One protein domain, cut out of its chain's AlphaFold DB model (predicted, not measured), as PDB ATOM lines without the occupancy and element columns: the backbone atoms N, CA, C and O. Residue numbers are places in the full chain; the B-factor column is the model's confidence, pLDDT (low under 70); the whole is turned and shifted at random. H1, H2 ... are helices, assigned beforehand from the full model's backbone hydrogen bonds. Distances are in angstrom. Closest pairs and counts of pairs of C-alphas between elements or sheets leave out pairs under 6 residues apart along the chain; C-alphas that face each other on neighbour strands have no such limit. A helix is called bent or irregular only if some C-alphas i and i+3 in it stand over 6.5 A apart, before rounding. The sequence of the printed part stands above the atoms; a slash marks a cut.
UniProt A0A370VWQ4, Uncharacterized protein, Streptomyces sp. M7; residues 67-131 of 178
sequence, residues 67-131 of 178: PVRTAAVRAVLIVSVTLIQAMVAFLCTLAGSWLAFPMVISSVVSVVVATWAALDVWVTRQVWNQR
ATOM      1  N   PRO A  67      30.686 -28.699  37.850       58.22
ATOM      2  CA  PRO A  67      32.048 -29.040  38.281       58.22
ATOM      3  C   PRO A  67      32.269 -30.510  38.695       58.22
ATOM      4  O   PRO A  67      33.321 -31.077  38.394       58.22
ATOM      5  N   VAL A  68      31.294 -31.155  39.344       58.78
ATOM      6  CA  VAL A  68      31.368 -32.572  39.752       58.78
ATOM      7  C   VAL A  68      31.337 -33.482  38.528       58.78
ATOM      8  O   VAL A  68      32.072 -34.466  38.473       58.78
ATOM      9  N   ARG A  69      30.545 -33.127  37.508       61.66
ATOM     10  CA  ARG A  69      30.515 -33.860  36.237       61.66
ATOM     11  C   ARG A  69      31.845 -33.760  35.505       61.66
ATOM     12  O   ARG A  69      32.372 -34.787  35.092       61.66
ATOM     13  N   THR A  70      32.437 -32.573  35.413       67.06
ATOM     14  CA  THR A  70      33.768 -32.428  34.808       67.06
ATOM     15  C   THR A  70      34.858 -33.161  35.593       67.06
ATOM     16  O   THR A  70      35.723 -33.784  34.982       67.06
ATOM     17  N   ALA A  71      34.806 -33.155  36.931       68.75
ATOM     18  CA  ALA A  71      35.773 -33.864  37.769       68.75
ATOM     19  C   ALA A  71      35.664 -35.389  37.616       68.75
ATOM     20  O   ALA A  71      36.678 -36.062  37.432       68.75
ATOM     21  N   ALA A  72      34.439 -35.923  37.619       71.00
ATOM     22  CA  ALA A  72      34.182 -37.344  37.406       71.00
ATOM     23  C   ALA A  72      34.627 -37.794  36.008       71.00
ATOM     24  O   ALA A  72      35.311 -38.805  35.872       71.00
ATOM     25  N   VAL A  73      34.313 -37.011  34.974       71.88
ATOM     26  CA  VAL A  73      34.736 -37.302  33.597       71.88
ATOM     27  C   VAL A  73      36.262 -37.277  33.475       71.88
ATOM     28  O   VAL A  73      36.834 -38.185  32.879       71.88
ATOM     29  N   ARG A  74      36.945 -36.302  34.093       73.31
ATOM     30  CA  ARG A  74      38.415 -36.233  34.098       73.31
ATOM     31  C   ARG A  74      39.035 -37.457  34.773       73.31
ATOM     32  O   ARG A  74      39.966 -38.039  34.226       73.31
ATOM     33  N   ALA A  75      38.510 -37.857  35.930       74.00
ATOM     34  CA  ALA A  75      38.981 -39.034  36.651       74.00
ATOM     35  C   ALA A  75      38.781 -40.321  35.833       74.00
ATOM     36  O   ALA A  75      39.723 -41.096  35.685       74.00
ATOM     37  N   VAL A  76      37.603 -40.516  35.229       78.50
ATOM     38  CA  VAL A  76      37.307 -41.689  34.385       78.50
ATOM     39  C   VAL A  76      38.200 -41.734  33.142       78.50
ATOM     40  O   VAL A  76      38.682 -42.807  32.780       78.50
ATOM     41  N   LEU A  77      38.466 -40.586  32.511       76.88
ATOM     42  CA  LEU A  77      39.384 -40.504  31.373       76.88
ATOM     43  C   LEU A  77      40.822 -40.854  31.772       76.88
ATOM     44  O   LEU A  77      41.472 -41.598  31.043       76.88
ATOM     45  N   ILE A  78      41.304 -40.374  32.926       75.62
ATOM     46  CA  ILE A  78      42.638 -40.718  33.445       75.62
ATOM     47  C   ILE A  78      42.725 -42.220  33.701       75.62
ATOM     48  O   ILE A  78      43.637 -42.854  33.184       75.62
ATOM     49  N   VAL A  79      41.757 -42.784  34.430       79.50
ATOM     50  CA  VAL A  79      41.714 -44.217  34.761       79.50
ATOM     51  C   VAL A  79      41.646 -45.083  33.504       79.50
ATOM     52  O   VAL A  79      42.351 -46.082  33.409       79.50
ATOM     53  N   SER A  80      40.837 -44.697  32.515       78.44
ATOM     54  CA  SER A  80      40.742 -45.439  31.251       78.44
ATOM     55  C   SER A  80      42.065 -45.419  30.496       78.44
ATOM     56  O   SER A  80      42.508 -46.451  29.997       78.44
ATOM     57  N   VAL A  81      42.728 -44.260  30.434       78.69
ATOM     58  CA  VAL A  81      44.005 -44.143  29.728       78.69
ATOM     59  C   VAL A  81      45.110 -44.911  30.442       78.69
ATOM     60  O   VAL A  81      45.888 -45.581  29.771       78.69
ATOM     61  N   THR A  82      45.172 -44.878  31.775       83.88
ATOM     62  CA  THR A  82      46.154 -45.668  32.525       83.88
ATOM     63  C   THR A  82      45.881 -47.154  32.406       83.88
ATOM     64  O   THR A  82      46.837 -47.912  32.281       83.88
ATOM     65  N   LEU A  83      44.616 -47.580  32.373       85.94
ATOM     66  CA  LEU A  83      44.269 -48.977  32.123       85.94
ATOM     67  C   LEU A  83      44.756 -49.426  30.737       85.94
ATOM     68  O   LEU A  83      45.413 -50.457  30.620       85.94
ATOM     69  N   ILE A  84      44.501 -48.625  29.697       82.94
ATOM     70  CA  ILE A  84      44.964 -48.907  28.331       82.94
ATOM     71  C   ILE A  84      46.498 -48.915  28.279       82.94
ATOM     72  O   ILE A  84      47.083 -49.846  27.733       82.94
ATOM     73  N   GLN A  85      47.158 -47.927  28.887       76.56
ATOM     74  CA  GLN A  85      48.618 -47.840  28.944       76.56
ATOM     75  C   GLN A  85      49.225 -49.049  29.666       76.56
ATOM     76  O   GLN A  85      50.221 -49.599  29.202       76.56
ATOM     77  N   ALA A  86      48.615 -49.481  30.772       82.06
ATOM     78  CA  ALA A  86      49.036 -50.649  31.534       82.06
ATOM     79  C   ALA A  86      48.861 -51.938  30.725       82.06
ATOM     80  O   ALA A  86      49.785 -52.745  30.676       82.06
ATOM     81  N   MET A  87      47.730 -52.113  30.032       85.00
ATOM     82  CA  MET A  87      47.526 -53.267  29.150       85.00
ATOM     83  C   MET A  87      48.517 -53.281  27.988       85.00
ATOM     84  O   MET A  87      49.087 -54.324  27.691       85.00
ATOM     85  N   VAL A  88      48.770 -52.132  27.358       76.12
ATOM     86  CA  VAL A  88      49.764 -52.015  26.284       76.12
ATOM     87  C   VAL A  88      51.162 -52.344  26.808       76.12
ATOM     88  O   VAL A  88      51.860 -53.155  26.204       76.12
ATOM     89  N   ALA A  89      51.564 -51.773  27.946       73.62
ATOM     90  CA  ALA A  89      52.854 -52.055  28.571       73.62
ATOM     91  C   ALA A  89      52.999 -53.543  28.928       73.62
ATOM     92  O   ALA A  89      54.041 -54.140  28.660       73.62
ATOM     93  N   PHE A  90      51.943 -54.156  29.465       69.94
ATOM     94  CA  PHE A  90      51.903 -55.576  29.799       69.94
ATOM     95  C   PHE A  90      52.030 -56.465  28.555       69.94
ATOM     96  O   PHE A  90      52.922 -57.312  28.490       69.94
ATOM     97  N   LEU A  91      51.206 -56.222  27.530       70.06
ATOM     98  CA  LEU A  91      51.239 -56.957  26.259       70.06
ATOM     99  C   LEU A  91      52.601 -56.866  25.576       70.06
ATOM    100  O   LEU A  91      53.031 -57.800  24.909       70.06
ATOM    101  N   CYS A  92      53.302 -55.758  25.762       62.38
ATOM    102  CA  CYS A  92      54.562 -55.542  25.077       62.38
ATOM    103  C   CYS A  92      55.785 -55.959  25.881       62.38
ATOM    104  O   CYS A  92      56.795 -56.330  25.287       62.38
ATOM    105  N   THR A  93      55.666 -56.005  27.208       67.50
ATOM    106  CA  THR A  93      56.591 -56.756  28.064       67.50
ATOM    107  C   THR A  93      56.576 -58.236  27.678       67.50
ATOM    108  O   THR A  93      57.629 -58.855  27.573       67.50
ATOM    109  N   LEU A  94      55.393 -58.781  27.372       66.62
ATOM    110  CA  LEU A  94      55.246 -60.145  26.856       66.62
ATOM    111  C   LEU A  94      55.776 -60.318  25.420       66.62
ATOM    112  O   LEU A  94      56.206 -61.411  25.069       66.62
ATOM    113  N   ALA A  95      55.770 -59.267  24.593       67.38
ATOM    114  CA  ALA A  95      56.142 -59.348  23.176       67.38
ATOM    115  C   ALA A  95      57.654 -59.227  22.879       67.38
ATOM    116  O   ALA A  95      58.051 -59.379  21.725       67.38
ATOM    117  N   GLY A  96      58.510 -58.944  23.869       63.09
ATOM    118  CA  GLY A  96      59.973 -59.032  23.714       63.09
ATOM    119  C   GLY A  96      60.614 -58.081  22.682       63.09
ATOM    120  O   GLY A  96      61.676 -58.390  22.147       63.09
ATOM    121  N   SER A  97      60.000 -56.935  22.364       58.81
ATOM    122  CA  SER A  97      60.509 -55.994  21.347       58.81
ATOM    123  C   SER A  97      61.246 -54.817  21.994       58.81
ATOM    124  O   SER A  97      60.632 -53.903  22.537       58.81
ATOM    125  N   TRP A  98      62.579 -54.845  21.986       66.38
ATOM    126  CA  TRP A  98      63.381 -54.060  22.933       66.38
ATOM    127  C   TRP A  98      63.686 -52.597  22.531       66.38
ATOM    128  O   TRP A  98      64.041 -51.815  23.403       66.38
ATOM    129  N   LEU A  99      63.510 -52.158  21.271       55.84
ATOM    130  CA  LEU A  99      63.894 -50.782  20.848       55.84
ATOM    131  C   LEU A  99      62.939 -50.071  19.872       55.84
ATOM    132  O   LEU A  99      62.862 -48.843  19.890       55.84
ATOM    133  N   ALA A 100      62.138 -50.793  19.082       59.19
ATOM    134  CA  ALA A 100      61.059 -50.177  18.289       59.19
ATOM    135  C   ALA A 100      59.895 -49.673  19.172       59.19
ATOM    136  O   ALA A 100      59.054 -48.874  18.763       59.19
ATOM    137  N   PHE A 101      59.867 -50.137  20.416       54.84
ATOM    138  CA  PHE A 101      58.755 -50.025  21.337       54.84
ATOM    139  C   PHE A 101      58.553 -48.646  22.004       54.84
ATOM    140  O   PHE A 101      57.431 -48.128  21.960       54.84
ATOM    141  N   PRO A 102      59.591 -47.964  22.539       66.94
ATOM    142  CA  PRO A 102      59.433 -46.603  23.066       66.94
ATOM    143  C   PRO A 102      59.030 -45.596  21.983       66.94
ATOM    144  O   PRO A 102      58.344 -44.611  22.272       66.94
ATOM    145  N   MET A 103      59.408 -45.853  20.729       71.50
ATOM    146  CA  MET A 103      59.098 -44.974  19.606       71.50
ATOM    147  C   MET A 103      57.593 -44.967  19.295       71.50
ATOM    148  O   MET A 103      56.998 -43.899  19.137       71.50
ATOM    149  N   VAL A 104      56.949 -46.139  19.298       74.81
ATOM    150  CA  VAL A 104      55.500 -46.257  19.064       74.81
ATOM    151  C   VAL A 104      54.699 -45.743  20.262       74.81
ATOM    152  O   VAL A 104      53.738 -44.994  20.069       74.81
ATOM    153  N   ILE A 105      55.129 -46.043  21.497       74.94
ATOM    154  CA  ILE A 105      54.491 -45.492  22.705       74.94
ATOM    155  C   ILE A 105      54.503 -43.963  22.670       74.94
ATOM    156  O   ILE A 105      53.472 -43.340  22.910       74.94
ATOM    157  N   SER A 106      55.638 -43.353  22.324       79.88
ATOM    158  CA  SER A 106      55.764 -41.893  22.290       79.88
ATOM    159  C   SER A 106      54.810 -41.249  21.281       79.88
ATOM    160  O   SER A 106      54.249 -40.185  21.553       79.88
ATOM    161  N   SER A 107      54.570 -41.911  20.144       77.75
ATOM    162  CA  SER A 107      53.603 -41.452  19.142       77.75
ATOM    163  C   SER A 107      52.167 -41.512  19.669       77.75
ATOM    164  O   SER A 107      51.419 -40.542  19.541       77.75
ATOM    165  N   VAL A 108      51.779 -42.624  20.301       79.12
ATOM    166  CA  VAL A 108      50.420 -42.799  20.843       79.12
ATOM    167  C   VAL A 108      50.171 -41.828  21.998       79.12
ATOM    168  O   VAL A 108      49.163 -41.122  22.001       79.12
ATOM    169  N   VAL A 109      51.122 -41.715  22.928       79.56
ATOM    170  CA  VAL A 109      51.052 -40.761  24.042       79.56
ATOM    171  C   VAL A 109      50.970 -39.327  23.519       79.56
ATOM    172  O   VAL A 109      50.155 -38.555  24.015       79.56
ATOM    173  N   SER A 110      51.721 -38.973  22.469       77.50
ATOM    174  CA  SER A 110      51.642 -37.633  21.866       77.50
ATOM    175  C   SER A 110      50.263 -37.320  21.287       77.50
ATOM    176  O   SER A 110      49.764 -36.213  21.479       77.50
ATOM    177  N   VAL A 111      49.607 -38.275  20.625       86.38
ATOM    178  CA  VAL A 111      48.242 -38.085  20.097       86.38
ATOM    179  C   VAL A 111      47.226 -37.935  21.229       86.38
ATOM    180  O   VAL A 111      46.344 -37.071  21.172       86.38
ATOM    181  N   VAL A 112      47.364 -38.742  22.281       80.56
ATOM    182  CA  VAL A 112      46.498 -38.669  23.460       80.56
ATOM    183  C   VAL A 112      46.660 -37.321  24.156       80.56
ATOM    184  O   VAL A 112      45.659 -36.653  24.406       80.56
ATOM    185  N   VAL A 113      47.897 -36.880  24.401       81.75
ATOM    186  CA  VAL A 113      48.208 -35.572  25.001       81.75
ATOM    187  C   VAL A 113      47.700 -34.429  24.120       81.75
ATOM    188  O   VAL A 113      47.102 -33.485  24.633       81.75
ATOM    189  N   ALA A 114      47.861 -34.524  22.796       81.44
ATOM    190  CA  ALA A 114      47.357 -33.522  21.858       81.44
ATOM    191  C   ALA A 114      45.825 -33.400  21.907       81.44
ATOM    192  O   ALA A 114      45.281 -32.295  21.902       81.44
ATOM    193  N   THR A 115      45.125 -34.530  22.013       81.62
ATOM    194  CA  THR A 115      43.662 -34.560  22.152       81.62
ATOM    195  C   THR A 115      43.225 -34.038  23.525       81.62
ATOM    196  O   THR A 115      42.258 -33.282  23.632       81.62
ATOM    197  N   TRP A 116      43.980 -34.370  24.573       78.31
ATOM    198  CA  TRP A 116      43.761 -33.874  25.931       78.31
ATOM    199  C   TRP A 116      43.904 -32.358  26.035       78.31
ATOM    200  O   TRP A 116      43.051 -31.719  26.644       78.31
ATOM    201  N   ALA A 117      44.921 -31.765  25.408       75.81
ATOM    202  CA  ALA A 117      45.124 -30.317  25.416       75.81
ATOM    203  C   ALA A 117      43.924 -29.560  24.813       75.81
ATOM    204  O   ALA A 117      43.550 -28.492  25.300       75.81
ATOM    205  N   ALA A 118      43.270 -30.128  23.794       71.31
ATOM    206  CA  ALA A 118      42.057 -29.549  23.220       71.31
ATOM    207  C   ALA A 118      40.874 -29.586  24.206       71.31
ATOM    208  O   ALA A 118      40.151 -28.594  24.335       71.31
ATOM    209  N   LEU A 119      40.702 -30.693  24.936       75.00
ATOM    210  CA  LEU A 119      39.672 -30.825  25.971       75.00
ATOM    211  C   LEU A 119      39.944 -29.913  27.176       75.00
ATOM    212  O   LEU A 119      39.014 -29.292  27.684       75.00
ATOM    213  N   ASP A 120      41.201 -29.764  27.592       73.81
ATOM    214  CA  ASP A 120      41.598 -28.914  28.721       73.81
ATOM    215  C   ASP A 120      41.404 -27.416  28.404       73.81
ATOM    216  O   ASP A 120      40.919 -26.646  29.238       73.81
ATOM    217  N   VAL A 121      41.635 -27.009  27.147       68.56
ATOM    218  CA  VAL A 121      41.255 -25.682  26.613       68.56
ATOM    219  C   VAL A 121      39.736 -25.477  26.617       68.56
ATOM    220  O   VAL A 121      39.245 -24.378  26.886       68.56
ATOM    221  N   TRP A 122      38.956 -26.520  26.333       65.12
ATOM    222  CA  TRP A 122      37.493 -26.432  26.358       65.12
ATOM    223  C   TRP A 122      36.942 -26.382  27.790       65.12
ATOM    224  O   TRP A 122      35.991 -25.638  28.040       65.12
ATOM    225  N   VAL A 123      37.567 -27.081  28.740       65.00
ATOM    226  CA  VAL A 123      37.228 -27.036  30.174       65.00
ATOM    227  C   VAL A 123      37.629 -25.703  30.799       65.00
ATOM    228  O   VAL A 123      36.837 -25.123  31.532       65.00
ATOM    229  N   THR A 124      38.796 -25.147  30.471       63.44
ATOM    230  CA  THR A 124      39.174 -23.792  30.919       63.44
ATOM    231  C   THR A 124      38.252 -22.727  30.331       63.44
ATOM    232  O   THR A 124      37.851 -21.804  31.042       63.44
ATOM    233  N   ARG A 125      37.798 -22.899  29.082       57.34
ATOM    234  CA  ARG A 125      36.737 -22.067  28.497       57.34
ATOM    235  C   ARG A 125      35.396 -22.246  29.222       57.34
ATOM    236  O   ARG A 125      34.697 -21.255  29.428       57.34
ATOM    237  N   GLN A 126      35.047 -23.462  29.653       54.88
ATOM    238  CA  GLN A 126      33.843 -23.716  30.454       54.88
ATOM    239  C   GLN A 126      33.930 -23.132  31.866       54.88
ATOM    240  O   GLN A 126      32.974 -22.499  32.294       54.88
ATOM    241  N   VAL A 127      35.057 -23.269  32.566       62.94
ATOM    242  CA  VAL A 127      35.266 -22.701  33.906       62.94
ATOM    243  C   VAL A 127      35.264 -21.176  33.850       62.94
ATOM    244  O   VAL A 127      34.683 -20.541  34.728       62.94
ATOM    245  N   TRP A 128      35.829 -20.578  32.797       54.84
ATOM    246  CA  TRP A 128      35.757 -19.132  32.586       54.84
ATOM    247  C   TRP A 128      34.316 -18.669  32.360       54.84
ATOM    248  O   TRP A 128      33.864 -17.710  32.987       54.84
ATOM    249  N   ASN A 129      33.577 -19.385  31.512       60.41
ATOM    250  CA  ASN A 129      32.183 -19.081  31.209       60.41
ATOM    251  C   ASN A 129      31.240 -19.370  32.393       60.41
ATOM    252  O   ASN A 129      30.196 -18.745  32.520       60.41
ATOM    253  N   GLN A 130      31.614 -20.288  33.282       53.12
ATOM    254  CA  GLN A 130      30.836 -20.660  34.460       53.12
ATOM    255  C   GLN A 130      31.137 -19.767  35.673       53.12
ATOM    256  O   GLN A 130      30.224 -19.465  36.432       53.12
ATOM    257  N   ARG A 131      32.384 -19.298  35.847       50.47
ATOM    258  CA  ARG A 131      32.762 -18.396  36.953       50.47
ATOM    259  C   ARG A 131      32.540 -16.912  36.659       50.47
ATOM    260  O   ARG A 131      32.279 -16.171  37.596       50.47
TER     261      ARG A 131
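What this domain is: This is residues 67 to 131 of the 178 residues of an uncharacterized protein of Streptomyces sp. M7 (UniProt A0A370VWQ4). Two long, nearly straight helices, H2 and H1, run side by side in opposite ways, joined at one end by a tight turn, so that the chain traces a long narrow U. The two limbs keep a loose spacing, and residues 94 to 100 stick out at the closed end. The printed part has 65 residues with two named helices, H1 then H2 along the chain, and no named strand; the class is all helix. The whole is loose, with a radius of gyration of the C-alphas of 15.6 A, and its C-alphas span 50 by 19 by 8 A, a rod.

How they stand to each other: Start with the longest helix by residues, H2, residues 101 to 131, and then take H1, residues 67 to 95. Their lines stand at a shallow tilt of 1 degrees, and they run opposite ways. They are close but not clearly touching, with 2 pairs of C-alphas within 8 A. Look for the closest C-alphas of the two at Cys 92 and Phe 101, 7.9 A apart; centre to centre the helices are 13.8 A apart. In H1 every O i to N i+4 pair is within hydrogen-bond range; in H2 it is 26 of 27.

Where its parts are: Find C-alpha 101 of Phe at (58.755, -50.025, 21.337); from there H2 runs 43.8 A to C-alpha 131 at (32.762, -18.396, 36.953). H1 begins at C-alpha 67, at (32.048, -29.040, 38.281), and runs 41.6 A to Ala 95. Neither helix is bent.

The domain as a whole: The two C-alphas farthest apart are those of Gly 96 and Arg 131, 50.7 A. The first and last printed C-alphas, of Pro 67 and Arg 131, are 10.8 A apart. The printed part has no cut, and the link from H1 to H2 is tight, with 5 residues. Residues 94 to 100, of which 94 and 95 belong to H1, stand free. The mean pLDDT of the printed part is 70.8; residues 67 to 71, residue 90, residues 92 to 102 and residues 121 to 131 are under 70.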